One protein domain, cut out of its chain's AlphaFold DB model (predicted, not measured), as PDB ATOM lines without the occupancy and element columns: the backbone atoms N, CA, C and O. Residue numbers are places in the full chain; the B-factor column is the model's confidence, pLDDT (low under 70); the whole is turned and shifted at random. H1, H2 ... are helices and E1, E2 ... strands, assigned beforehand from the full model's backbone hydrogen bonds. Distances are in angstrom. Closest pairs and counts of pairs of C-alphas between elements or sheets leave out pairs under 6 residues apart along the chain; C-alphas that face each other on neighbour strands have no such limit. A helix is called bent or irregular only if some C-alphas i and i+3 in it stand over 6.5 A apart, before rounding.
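What this domain is: This is residues 11 to 128 of the 136 residues of an uncharacterized protein of Phytophthora fragariae (UniProt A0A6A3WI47). What is the main picture? A small three-stranded sheet, E1, E2 and E3, has H4 over its edge strand E1 and H6 packed on H4, while the hairpin of H2 and H3 reaches away as an arm, H1 lies far off on a long link, and residues 99 to 107 stand free. What is it built of? The printed part has 118 residues, mostly helix in class, with six named helices and three named strands, H1 H2 H3 E1 H4 E2 H5 H6 E3; the sheet is parallel, in that strand order. It is loose, with a radius of gyration of the C-alphas of 19.3 A and spans of 57 by 46 by 30 A.

How they stand to each other: Where are the first helices? H1, residues 11 to 20, touches no helix. H2, residues 37 to 44, and H3, residues 48 to 64, form a hairpin: they touch with residues 50 to 54 of H3 alone, C-alphas of Ala 44 and Leu 51 closest at 4.1 A, opposite ways at a shallow tilt of 34.9 degrees, only just short of steep. How do the strands pair? E1, residues 65 to 69, E2, residues 88 to 92, and E3, residues 125 to 128, are parallel neighbours in that order, with N 66 and O 88 at 2.8 A and N 89 and O 125 at 2.9 A, within hydrogen-bond range. H3 only grazes this sheet, with residues 59 to 64. What links the strands? H4, residues 73 to 85, and then H5, residues 95 to 98, with H6, residues 113 to 118, complete two strand-helix-strand units, parallel neighbour strands with helix between, E1 H4 E2 and E2 H5 H6 E3, both crossovers right-handed. H4 lies over E1, only just not over E2 with 2 C-alphas there, at a height of 9.8 A over the sheet, and touches H6, C-alphas of Phe 79 and Val 116 closest at 6.3 A, the same way at a shallow tilt of 19 degrees. Are the helices even? Every O i to N i+4 pair is within hydrogen-bond range in H1, H2, H3 and H6; H4 has 2 of 9, beside 5 of 10 O i to N i+3 pairs, and H5 is too short for such a pair. H4 is irregular, with C-alphas 81 and 84 at 7.5 A.

Where its parts are: Where does the printed part begin? C-alpha 11, at (173.282, 156.420, 105.440), begins H1, 14.4 A long. How long are the longer elements? H3 is 24.4 A, H4 20.0 A, E1 13.3 A and E2 13.1 A from first to last C-alpha. Where does E3 end? At C-alpha 128, (179.573, 168.915, 123.854).

The domain as a whole: How large is it? The C-alphas farthest apart, of Ser 47 and Glu 104, are 57.5 A apart. Is it continuous? The printed part has no cut; the links H1 to H2 and H5 to H6 are long. Where is confidence low? pLDDT is under 70 in residues 22 to 34, 70 to 80 and 93 to 111 of the model.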
ATOM      1  N   SER A  11     172.273 155.531 104.857       73.31
ATOM      2  CA  SER A  11     173.282 156.420 105.440       73.31
ATOM      3  C   SER A  11     174.011 157.251 104.382       73.31
ATOM      4  O   SER A  11     174.177 158.453 104.553       73.31
ATOM      5  N   LEU A  12     174.406 156.633 103.267       77.38
ATOM      6  CA  LEU A  12     175.144 157.296 102.193       77.38
ATOM      7  C   LEU A  12     174.231 158.186 101.341       77.38
ATOM      8  O   LEU A  12     174.632 159.277 100.943       77.38
ATOM      9  N   LEU A  13     172.985 157.759 101.122       82.12
ATOM     10  CA  LEU A  13     171.961 158.592 100.497       82.12
ATOM     11  C   LEU A  13     171.710 159.871 101.307       82.12
ATOM     12  O   LEU A  13     171.629 160.950 100.734       82.12
ATOM     13  N   ALA A  14     171.616 159.762 102.631       74.75
ATOM     14  CA  ALA A  14     171.339 160.909 103.481       74.75
ATOM     15  C   ALA A  14     172.503 161.920 103.531       74.75
ATOM     16  O   ALA A  14     172.238 163.115 103.475       74.75
ATOM     17  N   TYR A  15     173.766 161.477 103.485       74.88
ATOM     18  CA  TYR A  15     174.908 162.389 103.284       74.88
ATOM     19  C   TYR A  15     174.853 163.126 101.936       74.88
ATOM     20  O   TYR A  15     175.142 164.319 101.859       74.88
ATOM     21  N   ILE A  16     174.467 162.437 100.854       80.81
ATOM     22  CA  ILE A  16     174.305 163.068  99.532       80.81
ATOM     23  C   ILE A  16     173.178 164.104  99.565       80.81
ATOM     24  O   ILE A  16     173.316 165.178  98.983       80.81
ATOM     25  N   LEU A  17     172.073 163.796 100.246       79.62
ATOM     26  CA  LEU A  17     170.949 164.716 100.404       79.62
ATOM     27  C   LEU A  17     171.318 165.936 101.254       79.62
ATOM     28  O   LEU A  17     170.881 167.028 100.917       79.62
ATOM     29  N   GLU A  18     172.154 165.783 102.280       77.31
ATOM     30  CA  GLU A  18     172.660 166.895 103.103       77.31
ATOM     31  C   GLU A  18     173.565 167.842 102.321       77.31
ATOM     32  O   GLU A  18     173.459 169.058 102.446       77.31
ATOM     33  N   PHE A  19     174.390 167.302 101.426       74.06
ATOM     34  CA  PHE A  19     175.167 168.128 100.509       74.06
ATOM     35  C   PHE A  19     174.296 168.814  99.440       74.06
ATOM     36  O   PHE A  19     174.547 169.958  99.066       74.06
ATOM     37  N   ALA A  20     173.287 168.113  98.913       81.75
ATOM     38  CA  ALA A  20     172.490 168.580  97.778       81.75
ATOM     39  C   ALA A  20     171.326 169.510  98.162       81.75
ATOM     40  O   ALA A  20     170.877 170.299  97.328       81.75
ATOM     41  N   LEU A  21     170.808 169.410  99.388       76.38
ATOM     42  CA  LEU A  21     169.654 170.168  99.859       76.38
ATOM     43  C   LEU A  21     170.083 171.112 100.992       76.38
ATOM     44  O   LEU A  21     170.310 170.655 102.109       76.38
ATOM     45  N   PRO A  22     170.097 172.439 100.773       55.16
ATOM     46  CA  PRO A  22     170.599 173.414 101.750       55.16
ATOM     47  C   PRO A  22     169.789 173.503 103.058       55.16
ATOM     48  O   PRO A  22     170.184 174.215 103.975       55.16
ATOM     49  N   CYS A  23     168.653 172.804 103.156       60.59
ATOM     50  CA  CYS A  23     167.818 172.730 104.359       60.59
ATOM     51  C   CYS A  23     167.697 171.306 104.929       60.59
ATOM     52  O   CYS A  23     166.948 171.101 105.882       60.59
ATOM     53  N   PHE A  24     168.374 170.318 104.338       56.41
ATOM     54  CA  PHE A  24     168.414 168.962 104.869       56.41
ATOM     55  C   PHE A  24     169.663 168.828 105.731       56.41
ATOM     56  O   PHE A  24     170.761 168.678 105.216       56.41
ATOM     57  N   THR A  25     169.496 168.890 107.043       56.03
ATOM     58  CA  THR A  25     170.539 168.512 107.997       56.03
ATOM     59  C   THR A  25     170.156 167.164 108.572       56.03
ATOM     60  O   THR A  25     169.016 166.997 109.026       56.03
ATOM     61  N   GLN A  26     171.071 166.196 108.576       56.91
ATOM     62  CA  GLN A  26     170.819 165.014 109.386       56.91
ATOM     63  C   GLN A  26     170.897 165.471 110.844       56.91
ATOM     64  O   GLN A  26     171.956 165.881 111.313       56.91
ATOM     65  N   ASP A  27     169.775 165.430 111.563       54.91
ATOM     66  CA  ASP A  27     169.720 165.724 112.999       54.91
ATOM     67  C   ASP A  27     170.370 164.540 113.756       54.91
ATOM     68  O   ASP A  27     169.726 163.743 114.429       54.91
ATOM     69  N   LEU A  28     171.675 164.354 113.524       50.62
ATOM     70  CA  LEU A  28     172.552 163.348 114.130       50.62
ATOM     71  C   LEU A  28     172.939 163.746 115.552       50.62
ATOM     72  O   LEU A  28     173.493 162.938 116.299       50.62
ATOM     73  N   ALA A  29     172.661 164.997 115.927       53.12
ATOM     74  CA  ALA A  29     172.786 165.440 117.293       53.12
ATOM     75  C   ALA A  29     171.799 164.622 118.131       53.12
ATOM     76  O   ALA A  29     170.600 164.608 117.839       53.12
ATOM     77  N   PRO A  30     172.253 163.937 119.189       49.53
ATOM     78  CA  PRO A  30     171.316 163.286 120.071       49.53
ATOM     79  C   PRO A  30     170.509 164.406 120.732       49.53
ATOM     80  O   PRO A  30     171.053 165.123 121.576       49.53
ATOM     81  N   GLN A  31     169.250 164.599 120.310       54.31
ATOM     82  CA  GLN A  31     168.366 165.602 120.897       54.31
ATOM     83  C   GLN A  31     168.413 165.417 122.401       54.31
ATOM     84  O   GLN A  31     168.195 164.308 122.885       54.31
ATOM     85  N   SER A  32     168.803 166.465 123.124       55.41
ATOM     86  CA  SER A  32     169.022 166.371 124.559       55.41
ATOM     87  C   SER A  32     167.722 165.925 125.211       55.41
ATOM     88  O   SER A  32     166.778 166.718 125.277       55.41
ATOM     89  N   PRO A  33     167.630 164.667 125.695       58.28
ATOM     90  CA  PRO A  33     166.429 164.258 126.374       58.28
ATOM     91  C   PRO A  33     166.382 165.124 127.627       58.28
ATOM     92  O   PRO A  33     167.311 165.164 128.443       58.28
ATOM     93  N   SER A  34     165.341 165.935 127.716       67.81
ATOM     94  CA  SER A  34     164.942 166.535 128.971       67.81
ATOM     95  C   SER A  34     163.902 165.598 129.554       67.81
ATOM     96  O   SER A  34     163.011 165.134 128.841       67.81
ATOM     97  N   LEU A  35     164.036 165.266 130.840       74.62
ATOM     98  CA  LEU A  35     162.956 164.573 131.531       74.62
ATOM     99  C   LEU A  35     161.690 165.429 131.364       74.62
ATOM    100  O   LEU A  35     161.725 166.607 131.739       74.62
ATOM    101  N   PRO A  36     160.583 164.880 130.835       81.12
ATOM    102  CA  PRO A  36     159.331 165.609 130.695       81.12
ATOM    103  C   PRO A  36     158.666 165.727 132.072       81.12
ATOM    104  O   PRO A  36     157.659 165.090 132.360       81.12
ATOM    105  N   LEU A  37     159.270 166.517 132.968       82.50
ATOM    106  CA  LEU A  37     158.915 166.585 134.389       82.50
ATOM    107  C   LEU A  37     157.456 166.993 134.611       82.50
ATOM    108  O   LEU A  37     156.855 166.568 135.593       82.50
ATOM    109  N   LYS A  38     156.881 167.793 133.704       83.00
ATOM    110  CA  LYS A  38     155.465 168.180 133.760       83.00
ATOM    111  C   LYS A  38     154.565 166.962 133.547       83.00
ATOM    112  O   LYS A  38     153.764 166.647 134.413       83.00
ATOM    113  N   GLN A  39     154.782 166.227 132.461       84.81
ATOM    114  CA  GLN A  39     154.021 165.025 132.136       84.81
ATOM    115  C   GLN A  39     154.256 163.912 133.166       84.81
ATOM    116  O   GLN A  39     153.316 163.243 133.581       84.81
ATOM    117  N   LEU A  40     155.496 163.737 133.636       83.12
ATOM    118  CA  LEU A  40     155.814 162.781 134.700       83.12
ATOM    119  C   LEU A  40     155.101 163.134 136.008       83.12
ATOM    120  O   LEU A  40     154.632 162.242 136.706       83.12
ATOM    121  N   LYS A  41     154.961 164.421 136.336       87.44
ATOM    122  CA  LYS A  41     154.174 164.843 137.498       87.44
ATOM    123  C   LYS A  41     152.707 164.441 137.349       87.44
ATOM    124  O   LYS A  41     152.141 163.928 138.307       87.44
ATOM    125  N   ASP A  42     152.119 164.615 136.170       86.94
ATOM    126  CA  ASP A  42     150.722 164.239 135.924       86.94
ATOM    127  C   ASP A  42     150.514 162.723 136.068       86.94
ATOM    128  O   ASP A  42     149.567 162.280 136.718       86.94
ATOM    129  N   VAL A  43     151.446 161.910 135.558       85.62
ATOM    130  CA  VAL A  43     151.404 160.444 135.721       85.62
ATOM    131  C   VAL A  43     151.615 160.033 137.185       85.62
ATOM    132  O   VAL A  43     150.980 159.092 137.665       85.62
ATOM    133  N   ALA A  44     152.446 160.756 137.938       87.62
ATOM    134  CA  ALA A  44     152.683 160.484 139.356       87.62
ATOM    135  C   ALA A  44     151.431 160.686 140.224       87.62
ATOM    136  O   ALA A  44     151.311 160.064 141.278       87.62
ATOM    137  N   LEU A  45     150.478 161.509 139.778       91.19
ATOM    138  CA  LEU A  45     149.220 161.754 140.488       91.19
ATOM    139  C   LEU A  45     148.192 160.624 140.322       91.19
ATOM    140  O   LEU A  45     147.206 160.599 141.054       91.19
ATOM    141  N   VAL A  46     148.415 159.672 139.407       92.88
ATOM    142  CA  VAL A  46     147.476 158.570 139.133       92.88
ATOM    143  C   VAL A  46     147.343 157.620 140.330       92.88
ATOM    144  O   VAL A  46     146.254 157.133 140.619       92.88
ATOM    145  N   SER A  47     148.444 157.322 141.033       90.75
ATOM    146  CA  SER A  47     148.431 156.473 142.232       90.75
ATOM    147  C   SER A  47     149.710 156.620 143.060       90.75
ATOM    148  O   SER A  47     150.749 157.028 142.546       90.75
ATOM    149  N   LYS A  48     149.677 156.192 144.331       88.88
ATOM    150  CA  LYS A  48     150.876 156.141 145.191       88.88
ATOM    151  C   LYS A  48     151.985 155.251 144.614       88.88
ATOM    152  O   LYS A  48     153.155 155.602 144.719       88.88
ATOM    153  N   ASN A  49     151.620 154.139 143.971       89.12
ATOM    154  CA  ASN A  49     152.593 153.264 143.313       89.12
ATOM    155  C   ASN A  49     153.246 153.956 142.107       89.12
ATOM    156  O   ASN A  49     154.455 153.842 141.927       89.12
ATOM    157  N   MET A  50     152.474 154.715 141.318       85.38
ATOM    158  CA  MET A  50     153.024 155.497 140.204       85.38
ATOM    159  C   MET A  50     153.930 156.630 140.675       85.38
ATOM    160  O   MET A  50     154.980 156.847 140.077       85.38
ATOM    161  N   LEU A  51     153.577 157.306 141.772       86.62
ATOM    162  CA  LEU A  51     154.453 158.299 142.391       86.62
ATOM    163  C   LEU A  51     155.810 157.691 142.768       86.62
ATOM    164  O   LEU A  51     156.838 158.250 142.395       86.62
ATOM    165  N   GLY A  52     155.812 156.537 143.445       86.50
ATOM    166  CA  GLY A  52     157.045 155.835 143.812       86.50
ATOM    167  C   GLY A  52     157.876 155.435 142.590       86.50
ATOM    168  O   GLY A  52     159.064 155.735 142.533       86.50
ATOM    169  N   GLY A  53     157.247 154.843 141.569       87.38
ATOM    170  CA  GLY A  53     157.940 154.451 140.337       87.38
ATOM    171  C   GLY A  53     158.552 155.631 139.577       87.38
ATOM    172  O   GLY A  53     159.657 155.526 139.052       87.38
ATOM    173  N   ILE A  54     157.870 156.779 139.549       84.31
ATOM    174  CA  ILE A  54     158.372 157.986 138.879       84.31
ATOM    175  C   ILE A  54     159.494 158.647 139.674       84.31
ATOM    176  O   ILE A  54     160.438 159.144 139.067       84.31
ATOM    177  N   GLN A  55     159.434 158.625 141.007       88.12
ATOM    178  CA  GLN A  55     160.542 159.082 141.847       88.12
ATOM    179  C   GLN A  55     161.804 158.257 141.575       88.12
ATOM    180  O   GLN A  55     162.826 158.837 141.221       88.12
ATOM    181  N   THR A  56     161.703 156.922 141.602       88.44
ATOM    182  CA  THR A  56     162.829 156.033 141.274       88.44
ATOM    183  C   THR A  56     163.358 156.281 139.862       88.44
ATOM    184  O   THR A  56     164.560 156.419 139.678       88.44
ATOM    185  N   LEU A  57     162.476 156.432 138.869       84.50
ATOM    186  CA  LEU A  57     162.876 156.733 137.491       84.50
ATOM    187  C   LEU A  57     163.658 158.054 137.385       84.50
ATOM    188  O   LEU A  57     164.644 158.143 136.650       84.50
ATOM    189  N   VAL A  58     163.204 159.096 138.083       85.00
ATOM    190  CA  VAL A  58     163.866 160.407 138.088       85.00
ATOM    191  C   VAL A  58     165.215 160.328 138.797       85.00
ATOM    192  O   VAL A  58     166.180 160.922 138.312       85.00
ATOM    193  N   ASP A  59     165.299 159.597 139.904       86.62
ATOM    194  CA  ASP A  59     166.539 159.413 140.654       86.62
ATOM    195  C   ASP A  59     167.564 158.604 139.849       86.62
ATOM    196  O   ASP A  59     168.709 159.039 139.721       86.62
ATOM    197  N   ASP A  60     167.144 157.520 139.193       84.38
ATOM    198  CA  ASP A  60     167.984 156.726 138.290       84.38
ATOM    199  C   ASP A  60     168.490 157.562 137.113       84.38
ATOM    200  O   ASP A  60     169.674 157.528 136.765       84.38
ATOM    201  N   TYR A  61     167.611 158.368 136.510       82.19
ATOM    202  CA  TYR A  61     167.992 159.271 135.429       82.19
ATOM    203  C   TYR A  61     169.030 160.301 135.895       82.19
ATOM    204  O   TYR A  61     170.001 160.574 135.184       82.19
ATOM    205  N   ARG A  62     168.846 160.880 137.088       83.12
ATOM    206  CA  ARG A  62     169.785 161.846 137.682       83.12
ATOM    207  C   ARG A  62     171.112 161.197 138.053       83.12
ATOM    208  O   ARG A  62     172.150 161.820 137.869       83.12
ATOM    209  N   ALA A  63     171.094 159.965 138.549       82.69
ATOM    210  CA  ALA A  63     172.301 159.213 138.859       82.69
ATOM    211  C   ALA A  63     173.095 158.870 137.589       82.69
ATOM    212  O   ALA A  63     174.323 158.931 137.611       82.69
ATOM    213  N   ALA A  64     172.398 158.575 136.486       83.44
ATOM    214  CA  ALA A  64     172.994 158.227 135.201       83.44
ATOM    215  C   ALA A  64     173.398 159.433 134.332       83.44
ATOM    216  O   ALA A  64     174.087 159.248 133.326       83.44
ATOM    217  N   THR A  65     172.984 160.652 134.687       82.69
ATOM    218  CA  THR A  65     173.311 161.876 133.941       82.69
ATOM    219  C   THR A  65     174.328 162.707 134.715       82.69
ATOM    220  O   THR A  65     174.039 163.185 135.809       82.69
ATOM    221  N   CYS A  66     175.498 162.944 134.129       83.69
ATOM    222  CA  CYS A  66     176.527 163.800 134.703       83.69
ATOM    223  C   CYS A  66     176.652 165.106 133.913       83.69
ATOM    224  O   CYS A  66     176.590 165.111 132.682       83.69
ATOM    225  N   ARG A  67     176.829 166.219 134.630       80.44
ATOM    226  CA  ARG A  67     177.163 167.518 134.047       80.44
ATOM    227  C   ARG A  67     178.547 167.917 134.532       80.44
ATOM    228  O   ARG A  67     178.745 168.006 135.737       80.44
ATOM    229  N   LEU A  68     179.459 168.127 133.595       77.62
ATOM    230  CA  LEU A  68     180.810 168.599 133.855       77.62
ATOM    231  C   LEU A  68     180.886 170.076 133.466       77.62
ATOM    232  O   LEU A  68     180.615 170.411 132.309       77.62
ATOM    233  N   ASP A  69     181.234 170.938 134.420       73.94
ATOM    234  CA  ASP A  69     181.590 172.328 134.133       73.94
ATOM    235  C   ASP A  69     183.105 172.413 133.932       73.94
ATOM    236  O   ASP A  69     183.883 172.036 134.806       73.94
ATOM    237  N   VAL A  70     183.521 172.887 132.762       67.44
ATOM    238  CA  VAL A  70     184.939 173.023 132.393       67.44
ATOM    239  C   VAL A  70     185.657 174.039 133.293       67.44
ATOM    240  O   VAL A  70     186.876 173.975 133.435       67.44
ATOM    241  N   ALA A  71     184.915 174.953 133.924       63.91
ATOM    242  CA  ALA A  71     185.458 175.952 134.837       63.91
ATOM    243  C   ALA A  71     185.842 175.403 136.226       63.91
ATOM    244  O   ALA A  71     186.611 176.053 136.931       63.91
ATOM    245  N   GLU A  72     185.340 174.226 136.619       64.69
ATOM    246  CA  GLU A  72     185.578 173.619 137.938       64.69
ATOM    247  C   GLU A  72     186.190 172.211 137.794       64.69
ATOM    248  O   GLU A  72     185.502 171.193 137.964       64.69
ATOM    249  N   PRO A  73     187.497 172.119 137.476       59.00
ATOM    250  CA  PRO A  73     188.181 170.844 137.258       59.00
ATOM    251  C   PRO A  73     188.297 169.983 138.526       59.00
ATOM    252  O   PRO A  73     188.457 168.771 138.411       59.00
ATOM    253  N   ASP A  74     188.127 170.551 139.724       58.56
ATOM    254  CA  ASP A  74     188.146 169.813 141.002       58.56
ATOM    255  C   ASP A  74     186.996 168.791 141.127       58.56
ATOM    256  O   ASP A  74     187.011 167.890 141.966       58.56
ATOM    257  N   SER A  75     185.986 168.887 140.258       60.84
ATOM    258  CA  SER A  75     184.909 167.900 140.157       60.84
ATOM    259  C   SER A  75     185.341 166.591 139.469       60.84
ATOM    260  O   SER A  75     184.621 165.590 139.556       60.84
ATOM    261  N   ILE A  76     186.519 166.565 138.826       64.25
ATOM    262  CA  ILE A  76     187.028 165.430 138.035       64.25
ATOM    263  C   ILE A  76     187.439 164.236 138.926       64.25
ATOM    264  O   ILE A  76     187.291 163.075 138.533       64.25
ATOM    265  N   ASP A  77     187.831 164.486 140.175       65.12
ATOM    266  CA  ASP A  77     188.289 163.440 141.103       65.12
ATOM    267  C   ASP A  77     187.170 162.498 141.584       65.12
ATOM    268  O   ASP A  77     187.430 161.414 142.108       65.12
ATOM    269  N   GLN A  78     185.901 162.869 141.385       66.94
ATOM    270  CA  GLN A  78     184.742 162.058 141.784       66.94
ATOM    271  C   GLN A  78     184.287 161.076 140.692       66.94
ATOM    272  O   GLN A  78     183.473 160.177 140.947       66.94
ATOM    273  N   PHE A  79     184.807 161.220 139.470       68.56
ATOM    274  CA  PHE A  79     184.432 160.384 138.331       68.56
ATOM    275  C   PHE A  79     184.854 158.919 138.445       68.56
ATOM    276  O   PHE A  79     184.049 158.081 138.056       68.56
ATOM    277  N   PRO A  80     185.998 158.537 139.039       66.06
ATOM    278  CA  PRO A  80     186.339 157.124 139.206       66.06
ATOM    279  C   PRO A  80     185.289 156.336 140.005       66.06
ATOM    280  O   PRO A  80     185.015 155.179 139.698       66.06
ATOM    281  N   ALA A  81     184.651 156.969 140.997       72.94
ATOM    282  CA  ALA A  81     183.624 156.333 141.824       72.94
ATOM    283  C   ALA A  81     182.239 156.297 141.152       72.94
ATOM    284  O   ALA A  81     181.477 155.352 141.350       72.94
ATOM    285  N   ARG A  82     181.891 157.326 140.365       75.19
ATOM    286  CA  ARG A  82     180.570 157.453 139.715       75.19
ATOM    287  C   ARG A  82     180.551 157.006 138.252       75.19
ATOM    288  O   ARG A  82     179.483 156.773 137.702       75.19
ATOM    289  N   GLY A  83     181.709 156.854 137.628       74.75
ATOM    290  CA  GLY A  83     181.892 156.563 136.207       74.75
ATOM    291  C   GLY A  83     181.071 155.377 135.692       74.75
ATOM    292  O   GLY A  83     180.377 155.539 134.688       74.75
ATOM    293  N   PRO A  84     181.024 154.226 136.395       80.88
ATOM    294  CA  PRO A  84     180.268 153.060 135.934       80.88
ATOM    295  C   PRO A  84     178.752 153.273 135.829       80.88
ATOM    296  O   PRO A  84     178.084 152.561 135.078       80.88
ATOM    297  N   THR A  85     178.184 154.220 136.586       81.62
ATOM    298  CA  THR A  85     176.738 154.499 136.576       81.62
ATOM    299  C   THR A  85     176.352 155.590 135.582       81.62
ATOM    300  O   THR A  85     175.190 155.650 135.174       81.62
ATOM    301  N   ILE A  86     177.313 156.404 135.138       83.19
ATOM    302  CA  ILE A  86     177.093 157.495 134.187       83.19
ATOM    303  C   ILE A  86     176.872 156.927 132.779       83.19
ATOM    304  O   ILE A  86     177.670 156.156 132.250       83.19
ATOM    305  N   ARG A  87     175.762 157.334 132.160       82.00
ATOM    306  CA  ARG A  87     175.361 156.963 130.794       82.00
ATOM    307  C   ARG A  87     175.230 158.173 129.868       82.00
ATOM    308  O   ARG A  87     175.354 158.003 128.657       82.00
ATOM    309  N   ASP A  88     174.982 159.362 130.414       81.88
ATOM    310  CA  ASP A  88     174.880 160.632 129.681       81.88
ATOM    311  C   ASP A  88     175.820 161.659 130.326       81.88
ATOM    312  O   ASP A  88     175.577 162.089 131.454       81.88
ATOM    313  N   LEU A  89     176.897 162.032 129.632       81.19
ATOM    314  CA  LEU A  89     177.820 163.087 130.052       81.19
ATOM    315  C   LEU A  89     177.531 164.357 129.254       81.19
ATOM    316  O   LEU A  89     177.560 164.343 128.025       81.19
ATOM    317  N   ARG A  90     177.290 165.470 129.949       82.06
ATOM    318  CA  ARG A  90     177.067 166.782 129.333       82.06
ATOM    319  C   ARG A  90     178.119 167.761 129.809       82.06
ATOM    320  O   ARG A  90     178.269 167.956 131.010       82.06
ATOM    321  N   VAL A  91     178.811 168.391 128.878       77.56
ATOM    322  CA  VAL A  91     179.922 169.293 129.172       77.56
ATOM    323  C   VAL A  91     179.470 170.719 128.900       77.56
ATOM    324  O   VAL A  91     178.924 171.007 127.835       77.56
ATOM    325  N   GLN A  92     179.649 171.604 129.874       74.50
ATOM    326  CA  GLN A  92     179.233 173.006 129.809       74.50
ATOM    327  C   GLN A  92     180.442 173.910 130.108       74.50
ATOM    328  O   GLN A  92     181.228 173.596 130.993       74.50
ATOM    329  N   CYS A  93     180.605 175.015 129.370       67.31
ATOM    330  CA  CYS A  93     181.502 176.125 129.751       67.31
ATOM    331  C   CYS A  93     180.596 177.251 130.230       67.31
ATOM    332  O   CYS A  93     179.822 177.776 129.425       67.31
ATOM    333  N   ASN A  94     180.653 177.626 131.506       61.81
ATOM    334  CA  ASN A  94     179.920 178.800 131.965       61.81
ATOM    335  C   ASN A  94     180.569 180.082 131.399       61.81
ATOM    336  O   ASN A  94     181.667 180.438 131.834       61.81
ATOM    337  N   PRO A  95     179.907 180.829 130.490       55.88
ATOM    338  CA  PRO A  95     180.507 181.990 129.830       55.88
ATOM    339  C   PRO A  95     180.995 183.043 130.825       55.88
ATOM    340  O   PRO A  95     182.001 183.695 130.586       55.88
ATOM    341  N   SER A  96     180.317 183.168 131.967       55.38
ATOM    342  CA  SER A  96     180.647 184.114 133.038       55.38
ATOM    343  C   SER A  96     182.057 183.905 133.595       55.38
ATOM    344  O   SER A  96     182.689 184.871 133.998       55.38
ATOM    345  N   ILE A  97     182.551 182.663 133.587       53.06
ATOM    346  CA  ILE A  97     183.910 182.299 134.008       53.06
ATOM    347  C   ILE A  97     184.840 182.284 132.784       53.06
ATOM    348  O   ILE A  97     185.967 182.770 132.853       53.06
ATOM    349  N   CYS A  98     184.324 181.851 131.626       45.91
ATOM    350  CA  CYS A  98     185.047 181.848 130.351       45.91
ATOM    351  C   CYS A  98     185.381 183.288 129.843       45.91
ATOM    352  O   CYS A  98     186.313 183.455 129.064       45.91
ATOM    353  N   HIS A  99     184.710 184.348 130.331       42.97
ATOM    354  CA  HIS A  99     185.034 185.761 130.046       42.97
ATOM    355  C   HIS A  99     186.219 186.320 130.854       42.97
ATOM    356  O   HIS A  99     186.924 187.195 130.354       42.97
ATOM    357  N   PHE A 100     186.485 185.812 132.064       44.06
ATOM    358  CA  PHE A 100     187.677 186.200 132.838       44.06
ATOM    359  C   PHE A 100     188.966 185.567 132.296       44.06
ATOM    360  O   PHE A 100     190.061 186.025 132.606       44.06
ATOM    361  N   LEU A 101     188.836 184.564 131.427       46.72
ATOM    362  CA  LEU A 101     189.931 183.934 130.689       46.72
ATOM    363  C   LEU A 101     190.359 184.742 129.441       46.72
ATOM    364  O   LEU A 101     191.200 184.294 128.669       46.72
ATOM    365  N   GLY A 102     189.777 185.930 129.222       40.19
ATOM    366  CA  GLY A 102     189.905 186.710 127.988       40.19
ATOM    367  C   GLY A 102     191.074 187.699 127.889       40.19
ATOM    368  O   GLY A 102     191.186 188.354 126.856       40.19
ATOM    369  N   THR A 103     191.939 187.854 128.898       42.88
ATOM    370  CA  THR A 103     193.027 188.862 128.830       42.88
ATOM    371  C   THR A 103     194.420 188.377 129.199       42.88
ATOM    372  O   THR A 103     195.385 189.078 128.908       42.88
ATOM    373  N   GLU A 104     194.574 187.173 129.736       37.31
ATOM    374  CA  GLU A 104     195.893 186.580 129.947       37.31
ATOM    375  C   GLU A 104     195.885 185.156 129.406       37.31
ATOM    376  O   GLU A 104     194.902 184.437 129.554       37.31
ATOM    377  N   LYS A 105     196.970 184.774 128.720       46.44
ATOM    378  CA  LYS A 105     197.237 183.409 128.255       46.44
ATOM    379  C   LYS A 105     197.221 182.466 129.461       46.44
ATOM    380  O   LYS A 105     198.267 182.200 130.043       46.44
ATOM    381  N   VAL A 106     196.048 181.989 129.839       42.22
ATOM    382  CA  VAL A 106     195.881 180.990 130.885       42.22
ATOM    383  C   VAL A 106     195.452 179.715 130.194       42.22
ATOM    384  O   VAL A 106     194.495 179.683 129.421       42.22
ATOM    385  N   GLU A 107     196.268 178.698 130.427       43.25
ATOM    386  CA  GLU A 107     196.107 177.319 130.007       43.25
ATOM    387  C   GLU A 107     194.633 176.925 130.110       43.25
ATOM    388  O   GLU A 107     194.058 176.896 131.199       43.25
ATOM    389  N   THR A 108     193.997 176.656 128.967       50.44
ATOM    390  CA  THR A 108     192.700 175.976 128.944       50.44
ATOM    391  C   THR A 108     192.802 174.789 129.895       50.44
ATOM    392  O   THR A 108     193.713 173.975 129.683       50.44
ATOM    393  N   PRO A 109     191.942 174.685 130.930       52.72
ATOM    394  CA  PRO A 109     192.017 173.595 131.886       52.72
ATOM    395  C   PRO A 109     192.007 172.302 131.086       52.72
ATOM    396  O   PRO A 109     191.061 171.996 130.355       52.72
ATOM    397  N   THR A 110     193.144 171.612 131.111       61.19
ATOM    398  CA  THR A 110     193.374 170.458 130.253       61.19
ATOM    399  C   THR A 110     192.666 169.296 130.922       61.19
ATOM    400  O   THR A 110     193.248 168.573 131.725       61.19
ATOM    401  N   ILE A 111     191.363 169.179 130.661       68.94
ATOM    402  CA  ILE A 111     190.563 168.055 131.135       68.94
ATOM    403  C   ILE A 111     191.239 166.789 130.619       68.94
ATOM    404  O   ILE A 111     191.373 166.592 129.409       68.94
ATOM    405  N   ASN A 112     191.666 165.928 131.542       73.88
ATOM    406  CA  ASN A 112     192.187 164.621 131.189       73.88
ATOM    407  C   ASN A 112     191.014 163.716 130.790       73.88
ATOM    408  O   ASN A 112     190.430 163.004 131.610       73.88
ATOM    409  N   TRP A 113     190.643 163.792 129.511       75.50
ATOM    410  CA  TRP A 113     189.538 163.030 128.936       75.50
ATOM    411  C   TRP A 113     189.731 161.522 129.061       75.50
ATOM    412  O   TRP A 113     188.735 160.813 129.167       75.50
ATOM    413  N   ASP A 114     190.970 161.035 129.126       76.75
ATOM    414  CA  ASP A 114     191.248 159.609 129.299       76.75
ATOM    415  C   ASP A 114     190.812 159.120 130.684       76.75
ATOM    416  O   ASP A 114     190.248 158.035 130.804       76.75
ATOM    417  N   ILE A 115     190.985 159.934 131.731       76.56
ATOM    418  CA  ILE A 115     190.497 159.617 133.084       76.56
ATOM    419  C   ILE A 115     188.964 159.684 133.127       76.56
ATOM    420  O   ILE A 115     188.303 158.782 133.656       76.56
ATOM    421  N   VAL A 116     188.387 160.738 132.543       76.19
ATOM    422  CA  VAL A 116     186.934 160.954 132.542       76.19
ATOM    423  C   VAL A 116     186.231 159.833 131.780       76.19
ATOM    424  O   VAL A 116     185.380 159.150 132.342       76.19
ATOM    425  N   LEU A 117     186.609 159.590 130.527       79.00
ATOM    426  CA  LEU A 117     185.972 158.587 129.675       79.00
ATOM    427  C   LEU A 117     186.396 157.164 130.049       79.00
ATOM    428  O   LEU A 117     185.574 156.251 129.980       79.00
ATOM    429  N   GLY A 118     187.633 156.968 130.513       79.50
ATOM    430  CA  GLY A 118     188.137 155.664 130.951       79.50
ATOM    431  C   GLY A 118     187.397 155.101 132.166       79.50
ATOM    432  O   GLY A 118     187.283 153.885 132.306       79.50
ATOM    433  N   SER A 119     186.825 155.963 133.012       80.31
ATOM    434  CA  SER A 119     185.972 155.540 134.133       80.31
ATOM    435  C   SER A 119     184.514 155.256 133.735       80.31
ATOM    436  O   SER A 119     183.779 154.628 134.500       80.31
ATOM    437  N   MET A 120     184.081 155.656 132.532       84.12
ATOM    438  CA  MET A 120     182.688 155.585 132.073       84.12
ATOM    439  C   MET A 120     182.453 154.476 131.040       84.12
ATOM    440  O   MET A 120     181.993 154.721 129.925       84.12
ATOM    441  N   ALA A 121     182.688 153.219 131.418       78.75
ATOM    442  CA  ALA A 121     182.442 152.075 130.530       78.75
ATOM    443  C   ALA A 121     180.972 151.947 130.061       78.75
ATOM    444  O   ALA A 121     180.687 151.292 129.060       78.75
ATOM    445  N   GLY A 122     180.028 152.561 130.788       75.56
ATOM    446  CA  GLY A 122     178.597 152.583 130.472       75.56
ATOM    447  C   GLY A 122     178.130 153.794 129.657       75.56
ATOM    448  O   GLY A 122     176.918 153.938 129.457       75.56
ATOM    449  N   LEU A 123     179.045 154.663 129.211       78.56
ATOM    450  CA  LEU A 123     178.699 155.897 128.513       78.56
ATOM    451  C   LEU A 123     177.978 155.596 127.196       78.56
ATOM    452  O   LEU A 123     178.485 154.886 126.331       78.56
ATOM    453  N   LYS A 124     176.784 156.165 127.032       79.12
ATOM    454  CA  LYS A 124     175.988 156.063 125.801       79.12
ATOM    455  C   LYS A 124     175.901 157.385 125.054       79.12
ATOM    456  O   LYS A 124     175.609 157.384 123.863       79.12
ATOM    457  N   ARG A 125     176.098 158.505 125.752       75.38
ATOM    458  CA  ARG A 125     175.934 159.846 125.195       75.38
ATOM    459  C   ARG A 125     176.962 160.812 125.769       75.38
ATOM    460  O   ARG A 125     177.152 160.863 126.982       75.38
ATOM    461  N   LEU A 126     177.575 161.583 124.875       78.50
ATOM    462  CA  LEU A 126     178.475 162.691 125.172       78.50
ATOM    463  C   LEU A 126     177.925 163.944 124.486       78.50
ATOM    464  O   LEU A 126     177.800 163.978 123.264       78.50
ATOM    465  N   ASP A 127     177.563 164.952 125.271       75.25
ATOM    466  CA  ASP A 127     177.005 166.215 124.794       75.25
ATOM    467  C   ASP A 127     178.021 167.343 125.002       75.25
ATOM    468  O   ASP A 127     178.273 167.765 126.133       75.25
ATOM    469  N   LEU A 128     178.610 167.807 123.899       72.88
ATOM    470  CA  LEU A 128     179.573 168.915 123.854       72.88
ATOM    471  C   LEU A 128     178.939 170.214 123.327       72.88
ATOM    472  O   LEU A 128     179.631 171.216 123.172       72.88
TER     473      LEU A 128